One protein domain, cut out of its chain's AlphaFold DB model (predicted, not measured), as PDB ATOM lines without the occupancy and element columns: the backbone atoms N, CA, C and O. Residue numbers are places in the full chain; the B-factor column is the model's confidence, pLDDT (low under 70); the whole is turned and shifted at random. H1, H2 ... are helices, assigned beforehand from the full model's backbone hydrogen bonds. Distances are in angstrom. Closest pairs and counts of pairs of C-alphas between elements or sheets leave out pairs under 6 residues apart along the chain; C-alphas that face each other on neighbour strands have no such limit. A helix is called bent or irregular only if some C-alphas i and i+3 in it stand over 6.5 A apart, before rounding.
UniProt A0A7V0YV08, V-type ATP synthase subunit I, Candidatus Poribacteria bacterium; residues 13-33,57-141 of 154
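Overview. This is residues 13 to 33 and 57 to 141 of the 154 residues of the protein "V-type ATP synthase subunit I" of Candidatus Poribacteria bacterium (UniProt A0A7V0YV08). What shape does the model show? It is a long helical hairpin: H2 and H3 run side by side in opposite directions, and a third helix, H1, slants away from the first end of H2. H1 meets H2 there with residues 24 to 28, while residues 13 to 23 stick out. What is it made of, and how large is it? The printed part has 106 residues with three named helices, in the order H1, H2, H3, and no named strand; its class is all helix. The whole is extended, with a radius of gyration of the C-alphas of 22.8 A, and flat, spanning 74 by 40 by 17 A.

Arrangement. How does the longest helix stand to the one after it? H2, residues 57 to 97, and H3, residues 102 to 140, touch and form a helical hairpin. They run opposite ways at a shallow tilt of 15 degrees, and their closest C-alphas are those of Thr 97 and Ser 105, 5.6 A apart. Where does the remaining helix sit? H1, residues 14 to 33, touches H2 with residues 24 to 28 alone, and H2 touches it with residues 58 to 62 alone; their closest C-alphas, those of Ile 27 and Ile 62, are 6.7 A apart. H1 and H2 run opposite ways at a steep tilt of 49 degrees, and H1 and H3 are apart. How many backbone O i to N i+4 pairs are within hydrogen-bond range? They number 32 of 37 in H2, 29 of 35 in H3 and 11 of 16 in H1.

Along the chain. Where does H2 run? It goes from C-alpha 57 at (80.865, 29.323, 230.028) to C-alpha 97 at (52.536, 18.578, 281.696), a length of 59.9 A, with a kink of 30 degrees near residue 76. Where does H3 end? It spans 53.5 A and ends with C-alpha 140 at (61.417, 45.023, 244.021); it has a kink of 32 degrees near residue 132. And H1? It begins with C-alpha 14 at (62.359, 9.925, 231.429) and spans 28.4 A; it is irregular, but only just, with C-alphas 28 and 31 lying 6.8 A apart.

Size, cuts and confidence. How far does the whole reach, and is it cut? The two C-alphas farthest apart, those of Pro 32 and Phe 103, are 74.6 A apart. Residues 34 to 56 are not printed, and C-alphas 33 and 57 are 16.7 A apart across this cut; the link from H2 to H3 is tight. Where is confidence low? The mean pLDDT of the printed part is 76.5, and residues 13 to 33, residue 58 and residues 132 to 141 are under 70.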
ATOM      1  N   SER A  13      61.888   8.286 235.756       60.31
ATOM      2  CA  SER A  13      60.902   8.723 234.758       60.31
ATOM      3  C   SER A  13      61.588   9.651 233.760       60.31
ATOM      4  O   SER A  13      61.861  10.812 234.076       60.31
ATOM      5  N   TRP A  14      61.823   9.149 232.548       58.75
ATOM      6  CA  TRP A  14      62.359   9.925 231.429       58.75
ATOM      7  C   TRP A  14      61.543  11.191 231.163       58.75
ATOM      8  O   TRP A  14      62.119  12.201 230.787       58.75
ATOM      9  N   ASP A  15      60.248  11.182 231.472       63.06
ATOM     10  CA  ASP A  15      59.337  12.330 231.376       63.06
ATOM     11  C   ASP A  15      59.752  13.488 232.302       63.06
ATOM     12  O   ASP A  15      59.713  14.651 231.909       63.06
ATOM     13  N   LYS A  16      60.217  13.187 233.525       63.62
ATOM     14  CA  LYS A  16      60.700  14.201 234.483       63.62
ATOM     15  C   LYS A  16      62.052  14.770 234.058       63.62
ATOM     16  O   LYS A  16      62.294  15.962 234.218       63.62
ATOM     17  N   VAL A  17      62.914  13.923 233.495       67.12
ATOM     18  CA  VAL A  17      64.207  14.337 232.932       67.12
ATOM     19  C   VAL A  17      63.993  15.179 231.674       67.12
ATOM     20  O   VAL A  17      64.630  16.213 231.528       67.12
ATOM     21  N   LEU A  18      63.035  14.810 230.820       66.56
ATOM     22  CA  LEU A  18      62.593  15.612 229.679       66.56
ATOM     23  C   LEU A  18      62.062  16.970 230.123       66.56
ATOM     24  O   LEU A  18      62.463  17.964 229.538       66.56
ATOM     25  N   ILE A  19      61.236  17.042 231.171       65.81
ATOM     26  CA  ILE A  19      60.762  18.319 231.727       65.81
ATOM     27  C   ILE A  19      61.932  19.176 232.231       65.81
ATOM     28  O   ILE A  19      61.960  20.371 231.951       65.81
ATOM     29  N   ILE A  20      62.921  18.593 232.916       61.72
ATOM     30  CA  ILE A  20      64.077  19.351 233.421       61.72
ATOM     31  C   ILE A  20      64.996  19.823 232.283       61.72
ATOM     32  O   ILE A  20      65.423  20.973 232.280       61.72
ATOM     33  N   VAL A  21      65.227  18.990 231.264       64.38
ATOM     34  CA  VAL A  21      65.991  19.354 230.058       64.38
ATOM     35  C   VAL A  21      65.244  20.410 229.235       64.38
ATOM     36  O   VAL A  21      65.856  21.378 228.798       64.38
ATOM     37  N   LEU A  22      63.923  20.283 229.085       64.62
ATOM     38  CA  LEU A  22      63.047  21.243 228.404       64.62
ATOM     39  C   LEU A  22      62.952  22.586 229.145       64.62
ATOM     40  O   LEU A  22      62.751  23.610 228.504       64.62
ATOM     41  N   LEU A  23      63.120  22.599 230.471       57.16
ATOM     42  CA  LEU A  23      63.185  23.819 231.283       57.16
ATOM     43  C   LEU A  23      64.560  24.512 231.196       57.16
ATOM     44  O   LEU A  23      64.643  25.730 231.335       57.16
ATOM     45  N   LEU A  24      65.631  23.753 230.937       57.31
ATOM     46  CA  LEU A  24      67.000  24.265 230.762       57.31
ATOM     47  C   LEU A  24      67.277  24.749 229.323       57.31
ATOM     48  O   LEU A  24      68.017  25.712 229.123       57.31
ATOM     49  N   LEU A  25      66.642  24.132 228.321       61.62
ATOM     50  CA  LEU A  25      66.774  24.453 226.889       61.62
ATOM     51  C   LEU A  25      66.584  25.956 226.546       61.62
ATOM     52  O   LEU A  25      67.395  26.495 225.789       61.62
ATOM     53  N   PRO A  26      65.594  26.682 227.117       56.31
ATOM     54  CA  PRO A  26      65.390  28.110 226.864       56.31
ATOM     55  C   PRO A  26      66.529  29.002 227.371       56.31
ATOM     56  O   PRO A  26      66.732  30.087 226.830       56.31
ATOM     57  N   ILE A  27      67.284  28.565 228.386       56.34
ATOM     58  CA  ILE A  27      68.422  29.327 228.923       56.34
ATOM     59  C   ILE A  27      69.575  29.304 227.914       56.34
ATOM     60  O   ILE A  27      70.120  30.360 227.596       56.34
ATOM     61  N   MET A  28      69.853  28.136 227.318       53.19
ATOM     62  CA  MET A  28      70.859  27.970 226.258       53.19
ATOM     63  C   MET A  28      70.587  28.863 225.032       53.19
ATOM     64  O   MET A  28      71.517  29.327 224.379       53.19
ATOM     65  N   PHE A  29      69.314  29.136 224.725       53.97
ATOM     66  CA  PHE A  29      68.917  29.979 223.590       53.97
ATOM     67  C   PHE A  29      68.735  31.470 223.923       53.97
ATOM     68  O   PHE A  29      68.635  32.288 223.007       53.97
ATOM     69  N   LYS A  30      68.735  31.869 225.204       51.81
ATOM     70  CA  LYS A  30      68.517  33.274 225.590       51.81
ATOM     71  C   LYS A  30      69.655  34.189 225.121       51.81
ATOM     72  O   LYS A  30      69.386  35.288 224.641       51.81
ATOM     73  N   GLN A  31      70.906  33.737 225.216       53.16
ATOM     74  CA  GLN A  31      72.083  34.506 224.789       53.16
ATOM     75  C   GLN A  31      72.147  34.755 223.269       53.16
ATOM     76  O   GLN A  31      72.230  35.926 222.883       53.16
ATOM     77  N   PRO A  32      72.053  33.736 222.384       50.50
ATOM     78  CA  PRO A  32      72.104  33.976 220.941       50.50
ATOM     79  C   PRO A  32      70.927  34.828 220.445       50.50
ATOM     80  O   PRO A  32      71.136  35.709 219.615       50.50
ATOM     81  N   ILE A  33      69.711  34.645 220.984       53.06
ATOM     82  CA  ILE A  33      68.550  35.476 220.613       53.06
ATOM     83  C   ILE A  33      68.747  36.932 221.062       53.06
ATOM     84  O   ILE A  33      68.482  37.853 220.288       53.06
ATOM     85  N   GLU A  57      81.465  28.065 229.591       74.19
ATOM     86  CA  GLU A  57      80.865  29.323 230.028       74.19
ATOM     87  C   GLU A  57      79.326  29.260 230.031       74.19
ATOM     88  O   GLU A  57      78.711  29.492 231.072       74.19
ATOM     89  N   SER A  58      78.685  28.825 228.936       69.75
ATOM     90  CA  SER A  58      77.230  28.598 228.909       69.75
ATOM     91  C   SER A  58      76.786  27.568 229.954       69.75
ATOM     92  O   SER A  58      75.745  27.747 230.591       69.75
ATOM     93  N   GLY A  59      77.568  26.505 230.178       74.25
ATOM     94  CA  GLY A  59      77.300  25.521 231.231       74.25
ATOM     95  C   GLY A  59      77.357  26.124 232.639       74.25
ATOM     96  O   GLY A  59      76.462  25.887 233.454       74.25
ATOM     97  N   PHE A  60      78.370  26.951 232.913       80.31
ATOM     98  CA  PHE A  60      78.528  27.655 234.184       80.31
ATOM     99  C   PHE A  60      77.418  28.690 234.409       80.31
ATOM    100  O   PHE A  60      76.907  28.815 235.517       80.31
ATOM    101  N   GLN A  61      76.968  29.366 233.356       72.25
ATOM    102  CA  GLN A  61      75.903  30.362 233.432       72.25
ATOM    103  C   GLN A  61      74.519  29.736 233.664       72.25
ATOM    104  O   GLN A  61      73.708  30.270 234.420       72.25
ATOM    105  N   ILE A  62      74.257  28.556 233.089       73.94
ATOM    106  CA  ILE A  62      73.084  27.738 233.435       73.94
ATOM    107  C   ILE A  62      73.144  27.311 234.908       73.94
ATOM    108  O   ILE A  62      72.131  27.374 235.607       73.94
ATOM    109  N   TYR A  63      74.322  26.907 235.393       77.38
ATOM    110  CA  TYR A  63      74.546  26.549 236.795       77.38
ATOM    111  C   TYR A  63      74.338  27.741 237.741       77.38
ATOM    112  O   TYR A  63      73.648  27.594 238.746       77.38
ATOM    113  N   GLU A  64      74.836  28.931 237.404       79.38
ATOM    114  CA  GLU A  64      74.635  30.161 238.175       79.38
ATOM    115  C   GLU A  64      73.152  30.560 238.237       79.38
ATOM    116  O   GLU A  64      72.632  30.851 239.314       79.38
ATOM    117  N   ILE A  65      72.427  30.482 237.113       75.81
ATOM    118  CA  ILE A  65      70.977  30.720 237.075       75.81
ATOM    119  C   ILE A  65      70.236  29.687 237.938       75.81
ATOM    120  O   ILE A  65      69.367  30.057 238.731       75.81
ATOM    121  N   ALA A  66      70.584  28.401 237.835       78.75
ATOM    122  CA  ALA A  66      69.989  27.347 238.653       78.75
ATOM    123  C   ALA A  66      70.274  27.551 240.152       78.75
ATOM    124  O   ALA A  66      69.357  27.432 240.964       78.75
ATOM    125  N   LEU A  67      71.503  27.925 240.522       80.19
ATOM    126  CA  LEU A  67      71.864  28.292 241.892       80.19
ATOM    127  C   LEU A  67      71.101  29.523 242.381       80.19
ATOM    128  O   LEU A  67      70.644  29.516 243.518       80.19
ATOM    129  N   ALA A  68      70.914  30.549 241.550       76.19
ATOM    130  CA  ALA A  68      70.146  31.735 241.917       76.19
ATOM    131  C   ALA A  68      68.670  31.392 242.180       76.19
ATOM    132  O   ALA A  68      68.100  31.836 243.178       76.19
ATOM    133  N   TYR A  69      68.052  30.549 241.345       76.94
ATOM    134  CA  TYR A  69      66.699  30.041 241.599       76.94
ATOM    135  C   TYR A  69      66.630  29.159 242.855       76.94
ATOM    136  O   TYR A  69      65.702  29.312 243.652       76.94
ATOM    137  N   LEU A  70      67.611  28.277 243.073       76.44
ATOM    138  CA  LEU A  70      67.677  27.442 244.273       76.44
ATOM    139  C   LEU A  70      67.882  28.278 245.540       76.44
ATOM    140  O   LEU A  70      67.181  28.037 246.514       76.44
ATOM    141  N   ALA A  71      68.753  29.287 245.527       78.56
ATOM    142  CA  ALA A  71      68.958  30.212 246.641       78.56
ATOM    143  C   ALA A  71      67.656  30.951 246.992       78.56
ATOM    144  O   ALA A  71      67.194  30.861 248.128       78.56
ATOM    145  N   ASN A  72      66.998  31.545 245.988       75.19
ATOM    146  CA  ASN A  72      65.697  32.203 246.152       75.19
ATOM    147  C   ASN A  72      64.613  31.253 246.698       75.19
ATOM    148  O   ASN A  72      63.700  31.696 247.385       75.19
ATOM    149  N   THR A  73      64.683  29.953 246.389       80.69
ATOM    150  CA  THR A  73      63.722  28.950 246.887       80.69
ATOM    151  C   THR A  73      64.065  28.506 248.312       80.69
ATOM    152  O   THR A  73      63.185  28.408 249.164       80.69
ATOM    153  N   LEU A  74      65.351  28.281 248.598       79.88
ATOM    154  CA  LEU A  74      65.866  27.917 249.919       79.88
ATOM    155  C   LEU A  74      65.684  29.042 250.944       79.88
ATOM    156  O   LEU A  74      65.538  28.746 252.125       79.88
ATOM    157  N   SER A  75      65.609  30.302 250.513       77.00
ATOM    158  CA  SER A  75      65.176  31.438 251.337       77.00
ATOM    159  C   SER A  75      63.896  31.123 252.129       77.00
ATOM    160  O   SER A  75      63.876  31.190 253.363       77.00
ATOM    161  N   TYR A  76      62.859  30.636 251.438       76.50
ATOM    162  CA  TYR A  76      61.555  30.324 252.028       76.50
ATOM    163  C   TYR A  76      61.554  29.089 252.940       76.50
ATOM    164  O   TYR A  76      60.654  28.957 253.773       76.50
ATOM    165  N   ILE A  77      62.570  28.212 252.875       83.38
ATOM    166  CA  ILE A  77      62.649  27.027 253.753       83.38
ATOM    167  C   ILE A  77      62.711  27.416 255.235       83.38
ATOM    168  O   ILE A  77      62.339  26.627 256.101       83.38
ATOM    169  N   ARG A  78      63.151  28.645 255.542       82.19
ATOM    170  CA  ARG A  78      63.240  29.137 256.917       82.19
ATOM    171  C   ARG A  78      61.865  29.265 257.577       82.19
ATOM    172  O   ARG A  78      61.755  28.971 258.758       82.19
ATOM    173  N   VAL A  79      60.821  29.620 256.822       82.44
ATOM    174  CA  VAL A  79      59.437  29.650 257.332       82.44
ATOM    175  C   VAL A  79      58.972  28.236 257.696       82.44
ATOM    176  O   VAL A  79      58.442  28.030 258.782       82.44
ATOM    177  N   ALA A  80      59.264  27.241 256.851       86.31
ATOM    178  CA  ALA A  80      58.960  25.837 257.145       86.31
ATOM    179  C   ALA A  80      59.766  25.285 258.340       86.31
ATOM    180  O   ALA A  80      59.261  24.472 259.110       86.31
ATOM    181  N   ALA A  81      61.008  25.745 258.534       86.75
ATOM    182  CA  ALA A  81      61.811  25.386 259.702       86.75
ATOM    183  C   ALA A  81      61.235  25.949 261.017       86.75
ATOM    184  O   ALA A  81      61.368  25.300 262.053       86.75
ATOM    185  N   PHE A  82      60.577  27.114 260.975       86.75
ATOM    186  CA  PHE A  82      59.880  27.690 262.128       86.75
ATOM    187  C   PHE A  82      58.538  27.010 262.424       86.75
ATOM    188  O   PHE A  82      58.218  26.772 263.581       86.75
ATOM    189  N   ASP A  83      57.784  26.600 261.404       88.38
ATOM    190  CA  ASP A  83      56.583  25.771 261.607       88.38
ATOM    191  C   ASP A  83      56.939  24.409 262.247       88.38
ATOM    192  O   ASP A  83      56.276  23.923 263.168       88.38
ATOM    193  N   LEU A  84      58.080  23.829 261.851       91.56
ATOM    194  CA  LEU A  84      58.615  22.619 262.478       91.56
ATOM    195  C   LEU A  84      59.102  22.854 263.922       91.56
ATOM    196  O   LEU A  84      58.902  21.976 264.769       91.56
ATOM    197  N   SER A  85      59.722  24.005 264.233       89.62
ATOM    198  CA  SER A  85      60.082  24.333 265.623       89.62
ATOM    199  C   SER A  85      58.847  24.516 266.495       89.62
ATOM    200  O   SER A  85      58.856  24.037 267.629       89.62
ATOM    201  N   HIS A  86      57.770  25.079 265.943       90.31
ATOM    202  CA  HIS A  86      56.513  25.293 266.648       90.31
ATOM    203  C   HIS A  86      55.887  23.967 267.075       90.31
ATOM    204  O   HIS A  86      55.633  23.733 268.261       90.31
ATOM    205  N   ALA A  87      55.741  23.037 266.127       91.94
ATOM    206  CA  ALA A  87      55.269  21.684 266.408       91.94
ATOM    207  C   ALA A  87      56.173  20.947 267.421       91.94
ATOM    208  O   ALA A  87      55.676  20.250 268.310       91.94
ATOM    209  N   GLY A  88      57.497  21.124 267.327       92.38
ATOM    210  CA  GLY A  88      58.465  20.539 268.259       92.38
ATOM    211  C   GLY A  88      58.366  21.098 269.684       92.38
ATOM    212  O   GLY A  88      58.362  20.328 270.647       92.38
ATOM    213  N   LEU A  89      58.236  22.418 269.830       90.12
ATOM    214  CA  LEU A  89      58.080  23.099 271.117       90.12
ATOM    215  C   LEU A  89      56.732  22.776 271.765       90.12
ATOM    216  O   LEU A  89      56.704  22.490 272.959       90.12
ATOM    217  N   MET A  90      55.642  22.724 270.992       90.69
ATOM    218  CA  MET A  90      54.325  22.267 271.461       90.69
ATOM    219  C   MET A  90      54.359  20.815 271.963       90.69
ATOM    220  O   MET A  90      53.837  20.515 273.039       90.69
ATOM    221  N   MET A  91      55.018  19.911 271.228       91.25
ATOM    222  CA  MET A  91      55.200  18.515 271.645       91.25
ATOM    223  C   MET A  91      55.997  18.418 272.957       91.25
ATOM    224  O   MET A  91      55.608  17.683 273.868       91.25
ATOM    225  N   ALA A  92      57.095  19.172 273.076       89.81
ATOM    226  CA  ALA A  92      57.932  19.195 274.274       89.81
ATOM    227  C   ALA A  92      57.190  19.788 275.486       89.81
ATOM    228  O   ALA A  92      57.201  19.183 276.560       89.81
ATOM    229  N   ALA A  93      56.490  20.909 275.298       87.88
ATOM    230  CA  ALA A  93      55.629  21.549 276.292       87.88
ATOM    231  C   ALA A  93      54.599  20.566 276.869       87.88
ATOM    232  O   ALA A  93      54.581  20.316 278.075       87.88
ATOM    233  N   TYR A  94      53.813  19.932 275.995       87.12
ATOM    234  CA  TYR A  94      52.795  18.959 276.391       87.12
ATOM    235  C   TYR A  94      53.394  17.712 277.061       87.12
ATOM    236  O   TYR A  94      52.807  17.140 277.979       87.12
ATOM    237  N   SER A  95      54.600  17.287 276.661       87.25
ATOM    238  CA  SER A  95      55.287  16.166 277.318       87.25
ATOM    239  C   SER A  95      55.672  16.450 278.777       87.25
ATOM    240  O   SER A  95      55.804  15.508 279.557       87.25
ATOM    241  N   LEU A  96      55.807  17.727 279.156       83.56
ATOM    242  CA  LEU A  96      56.198  18.171 280.498       83.56
ATOM    243  C   LEU A  96      55.000  18.306 281.461       83.56
ATOM    244  O   LEU A  96      55.157  18.202 282.681       83.56
ATOM    245  N   THR A  97      53.794  18.522 280.927       82.88
ATOM    246  CA  THR A  97      52.536  18.578 281.696       82.88
ATOM    247  C   THR A  97      51.853  17.208 281.788       82.88
ATOM    248  O   THR A  97      51.187  16.902 282.785       82.88
ATOM    249  N   LYS A  98      52.088  16.327 280.805       77.81
ATOM    250  CA  LYS A  98      51.603  14.940 280.754       77.81
ATOM    251  C   LYS A  98      52.138  14.085 281.913       77.81
ATOM    252  O   LYS A  98      53.203  13.482 281.835       77.81
ATOM    253  N   GLY A  99      51.332  13.971 282.966       75.06
ATOM    254  CA  GLY A  99      51.638  13.207 284.183       75.06
ATOM    255  C   GLY A  99      51.313  13.957 285.478       75.06
ATOM    256  O   GLY A  99      51.346  13.360 286.552       75.06
ATOM    257  N   GLN A 100      50.974  15.246 285.390       80.25
ATOM    258  CA  GLN A 100      50.521  16.044 286.528       80.25
ATOM    259  C   GLN A 100      49.033  15.797 286.842       80.25
ATOM    260  O   GLN A 100      48.281  15.269 286.022       80.25
ATOM    261  N   SER A 101      48.590  16.182 288.043       80.69
ATOM    262  CA  SER A 101      47.172  16.115 288.414       80.69
ATOM    263  C   SER A 101      46.338  17.122 287.610       80.69
ATOM    264  O   SER A 101      46.832  18.186 287.238       80.69
ATOM    265  N   LEU A 102      45.051  16.821 287.391       73.81
ATOM    266  CA  LEU A 102      44.136  17.637 286.570       73.81
ATOM    267  C   LEU A 102      44.061  19.120 287.004       73.81
ATOM    268  O   LEU A 102      43.863  20.010 286.181       73.81
ATOM    269  N   PHE A 103      44.237  19.385 288.303       77.56
ATOM    270  CA  PHE A 103      44.267  20.737 288.874       77.56
ATOM    271  C   PHE A 103      45.535  21.531 288.522       77.56
ATOM    272  O   PHE A 103      45.500  22.759 288.537       77.56
ATOM    273  N   LEU A 104      46.644  20.848 288.228       78.62
ATOM    274  CA  LEU A 104      47.940  21.455 287.916       78.62
ATOM    275  C   LEU A 104      48.219  21.481 286.403       78.62
ATOM    276  O   LEU A 104      48.872  22.405 285.916       78.62
ATOM    277  N   SER A 105      47.681  20.517 285.645       80.88
ATOM    278  CA  SER A 105      47.835  20.454 284.186       80.88
ATOM    279  C   SER A 105      47.172  21.643 283.482       80.88
ATOM    280  O   SER A 105      47.817  22.321 282.696       80.88
ATOM    281  N   LEU A 106      45.923  21.982 283.829       84.06
ATOM    282  CA  LEU A 106      45.168  23.043 283.145       84.06
ATOM    283  C   LEU A 106      45.873  24.421 283.166       84.06
ATOM    284  O   LEU A 106      46.030  25.022 282.102       84.06
ATOM    285  N   PRO A 107      46.344  24.933 284.324       87.38
ATOM    286  CA  PRO A 107      47.103  26.183 284.361       87.38
ATOM    287  C   PRO A 107      48.479  26.080 283.687       87.38
ATOM    288  O   PRO A 107      48.926  27.054 283.081       87.38
ATOM    289  N   SER A 108      49.152  24.924 283.776       85.62
ATOM    290  CA  SER A 108      50.487  24.743 283.185       85.62
ATOM    291  C   SER A 108      50.456  24.626 281.660       85.62
ATOM    292  O   SER A 108      51.320  25.207 281.008       85.62
ATOM    293  N   ASP A 109      49.433  23.993 281.080       86.75
ATOM    294  CA  ASP A 109      49.217  23.933 279.630       86.75
ATOM    295  C   ASP A 109      49.006  25.344 279.046       86.75
ATOM    296  O   ASP A 109      49.650  25.724 278.066       86.75
ATOM    297  N   ILE A 110      48.169  26.168 279.691       90.38
ATOM    298  CA  ILE A 110      47.920  27.564 279.284       90.38
ATOM    299  C   ILE A 110      49.200  28.408 279.407       90.38
ATOM    300  O   ILE A 110      49.537  29.162 278.490       90.38
ATOM    301  N   ALA A 111      49.936  28.263 280.514       90.12
ATOM    302  CA  ALA A 111      51.194  28.973 280.740       90.12
ATOM    303  C   ALA A 111      52.296  28.558 279.748       90.12
ATOM    304  O   ALA A 111      53.078  29.400 279.309       90.12
ATOM    305  N   SER A 112      52.349  27.284 279.355       88.69
ATOM    306  CA  SER A 112      53.309  26.812 278.355       88.69
ATOM    307  C   SER A 112      52.956  27.319 276.955       88.69
ATOM    308  O   SER A 112      53.831  27.789 276.228       88.69
ATOM    309  N   ASN A 113      51.666  27.333 276.605       90.62
ATOM    310  CA  ASN A 113      51.211  27.816 275.305       90.62
ATOM    311  C   ASN A 113      51.486  29.324 275.123       90.62
ATOM    312  O   ASN A 113      52.067  29.729 274.116       90.62
ATOM    313  N   ILE A 114      51.180  30.160 276.129       92.50
ATOM    314  CA  ILE A 114      51.489  31.601 276.058       92.50
ATOM    315  C   ILE A 114      53.005  31.866 276.019       92.50
ATOM    316  O   ILE A 114      53.451  32.772 275.315       92.50
ATOM    317  N   PHE A 115      53.805  31.054 276.720       90.75
ATOM    318  CA  PHE A 115      55.265  31.153 276.709       90.75
ATOM    319  C   PHE A 115      55.850  30.871 275.319       90.75
ATOM    320  O   PHE A 115      56.654  31.665 274.831       90.75
ATOM    321  N   VAL A 116      55.418  29.791 274.656       91.06
ATOM    322  CA  VAL A 116      55.890  29.461 273.301       91.06
ATOM    323  C   VAL A 116      55.443  30.517 272.289       91.06
ATOM    324  O   VAL A 116      56.281  30.975 271.520       91.06
ATOM    325  N   ILE A 117      54.189  30.988 272.338       90.44
ATOM    326  CA  ILE A 117      53.694  32.049 271.435       90.44
ATOM    327  C   ILE A 117      54.557  33.319 271.526       90.44
ATOM    328  O   ILE A 117      54.915  33.892 270.496       90.44
ATOM    329  N   ILE A 118      54.925  33.752 272.737       92.38
ATOM    330  CA  ILE A 118      55.785  34.932 272.936       92.38
ATOM    331  C   ILE A 118      57.204  34.673 272.412       92.38
ATOM    332  O   ILE A 118      57.771  35.516 271.712       92.38
ATOM    333  N   LEU A 119      57.783  33.519 272.753       90.19
ATOM    334  CA  LEU A 119      59.174  33.192 272.444       90.19
ATOM    335  C   LEU A 119      59.381  32.981 270.936       90.19
ATOM    336  O   LEU A 119      60.293  33.572 270.355       90.19
ATOM    337  N   GLU A 120      58.516  32.207 270.279       89.50
ATOM    338  CA  GLU A 120      58.573  32.031 268.828       89.50
ATOM    339  C   GLU A 120      58.145  33.278 268.072       89.50
ATOM    340  O   GLU A 120      58.850  33.658 267.143       89.50
ATOM    341  N   GLY A 121      57.078  33.973 268.478       87.62
ATOM    342  CA  GLY A 121      56.666  35.216 267.818       87.62
ATOM    343  C   GLY A 121      57.810  36.235 267.729       87.62
ATOM    344  O   GLY A 121      58.019  36.851 266.682       87.62
ATOM    345  N   LEU A 122      58.618  36.341 268.790       91.00
ATOM    346  CA  LEU A 122      59.816  37.180 268.818       91.00
ATOM    347  C   LEU A 122      60.930  36.666 267.885       91.00
ATOM    348  O   LEU A 122      61.454  37.434 267.075       91.00
ATOM    349  N   ILE A 123      61.309  35.387 267.982       88.88
ATOM    350  CA  ILE A 123      62.433  34.823 267.209       88.88
ATOM    351  C   ILE A 123      62.099  34.736 265.712       88.88
ATOM    352  O   ILE A 123      62.892  35.171 264.872       88.88
ATOM    353  N   VAL A 124      60.921  34.206 265.379       87.31
ATOM    354  CA  VAL A 124      60.423  34.053 264.008       87.31
ATOM    355  C   VAL A 124      60.239  35.422 263.360       87.31
ATOM    356  O   VAL A 124      60.694  35.615 262.233       87.31
ATOM    357  N   GLY A 125      59.677  36.400 264.080       84.75
ATOM    358  CA  GLY A 125      59.511  37.770 263.586       84.75
ATOM    359  C   GLY A 125      60.836  38.411 263.157       84.75
ATOM    360  O   GLY A 125      60.955  38.897 262.030       84.75
ATOM    361  N   ILE A 126      61.871  38.332 264.002       89.06
ATOM    362  CA  ILE A 126      63.212  38.861 263.691       89.06
ATOM    363  C   ILE A 126      63.813  38.174 262.452       89.06
ATOM    364  O   ILE A 126      64.432  38.830 261.608       89.06
ATOM    365  N   GLN A 127      63.645  36.857 262.318       84.69
ATOM    366  CA  GLN A 127      64.266  36.091 261.235       84.69
ATOM    367  C   GLN A 127      63.498  36.131 259.910       84.69
ATOM    368  O   GLN A 127      64.130  36.008 258.856       84.69
ATOM    369  N   CYS A 128      62.179  36.335 259.946       81.31
ATOM    370  CA  CYS A 128      61.359  36.578 258.762       81.31
ATOM    371  C   CYS A 128      61.656  37.970 258.191       81.31
ATOM    372  O   CYS A 128      62.018  38.080 257.021       81.31
ATOM    373  N   MET A 129      61.684  39.003 259.046       77.62
ATOM    374  CA  MET A 129      62.105  40.362 258.673       77.62
ATOM    375  C   MET A 129      63.496  40.371 258.012       77.62
ATOM    376  O   MET A 129      63.727  41.103 257.050       77.62
ATOM    377  N   ARG A 130      64.423  39.517 258.472       83.50
ATOM    378  CA  ARG A 130      65.762  39.378 257.875       83.50
ATOM    379  C   ARG A 130      65.760  38.780 256.459       83.50
ATOM    380  O   ARG A 130      66.694  39.056 255.718       83.50
ATOM    381  N   LEU A 131      64.780  37.966 256.074       75.56
ATOM    382  CA  LEU A 131      64.659  37.472 254.694       75.56
ATOM    383  C   LEU A 131      63.904  38.472 253.822       75.56
ATOM    384  O   LEU A 131      64.382  38.871 252.765       75.56
ATOM    385  N   GLU A 132      62.756  38.930 254.307       69.44
ATOM    386  CA  GLU A 132      61.846  39.798 253.567       69.44
ATOM    387  C   GLU A 132      62.499  41.142 253.205       69.44
ATOM    388  O   GLU A 132      62.451  41.569 252.050       69.44
ATOM    389  N   TYR A 133      63.218  41.764 254.145       62.12
ATOM    390  CA  TYR A 133      63.883  43.045 253.898       62.12
ATOM    391  C   TYR A 133      65.094  42.927 252.952       62.12
ATOM    392  O   TYR A 133      65.340  43.813 252.135       62.12
ATOM    393  N   TYR A 134      65.856  41.829 253.036       63.03
ATOM    394  CA  TYR A 134      67.105  41.665 252.280       63.03
ATOM    395  C   TYR A 134      66.943  40.990 250.918       63.03
ATOM    396  O   TYR A 134      67.788  41.206 250.053       63.03
ATOM    397  N   GLU A 135      65.907  40.179 250.713       65.12
ATOM    398  CA  GLU A 135      65.789  39.317 249.530       65.12
ATOM    399  C   GLU A 135      64.522  39.578 248.706       65.12
ATOM    400  O   GLU A 135      64.535  39.359 247.491       65.12
ATOM    401  N   PHE A 136      63.461  40.094 249.341       59.53
ATOM    402  CA  PHE A 136      62.232  40.520 248.670       59.53
ATOM    403  C   PHE A 136      62.255  42.030 248.393       59.53
ATOM    404  O   PHE A 136      62.222  42.445 247.233       59.53
ATOM    405  N   PHE A 137      62.421  42.865 249.425       55.00
ATOM    406  CA  PHE A 137      62.468  44.324 249.260       55.00
ATOM    407  C   PHE A 137      63.639  44.791 248.380       55.00
ATOM    408  O   PHE A 137      63.433  45.628 247.510       55.00
ATOM    409  N   SER A 138      64.836  44.211 248.508       56.91
ATOM    410  CA  SER A 138      65.997  44.608 247.688       56.91
ATOM    411  C   SER A 138      65.830  44.369 246.179       56.91
ATOM    412  O   SER A 138      66.470  45.053 245.383       56.91
ATOM    413  N   LYS A 139      64.975  43.418 245.770       58.09
ATOM    414  CA  LYS A 139      64.722  43.087 244.355       58.09
ATOM    415  C   LYS A 139      63.590  43.890 243.723       58.09
ATOM    416  O   LYS A 139      63.587  44.051 242.506       58.09
ATOM    417  N   PHE A 140      62.628  44.359 244.521       52.78
ATOM    418  CA  PHE A 140      61.417  45.023 244.021       52.78
ATOM    419  C   PHE A 140      61.284  46.491 244.445       52.78
ATOM    420  O   PHE A 140      60.496  47.221 243.849       52.78
ATOM    421  N   PHE A 141      62.053  46.945 245.436       51.03
ATOM    422  CA  PHE A 141      61.998  48.302 245.972       51.03
ATOM    423  C   PHE A 141      63.291  49.062 245.656       51.03
ATOM    424  O   PHE A 141      64.199  49.178 246.481       51.03
TER     425      PHE A 141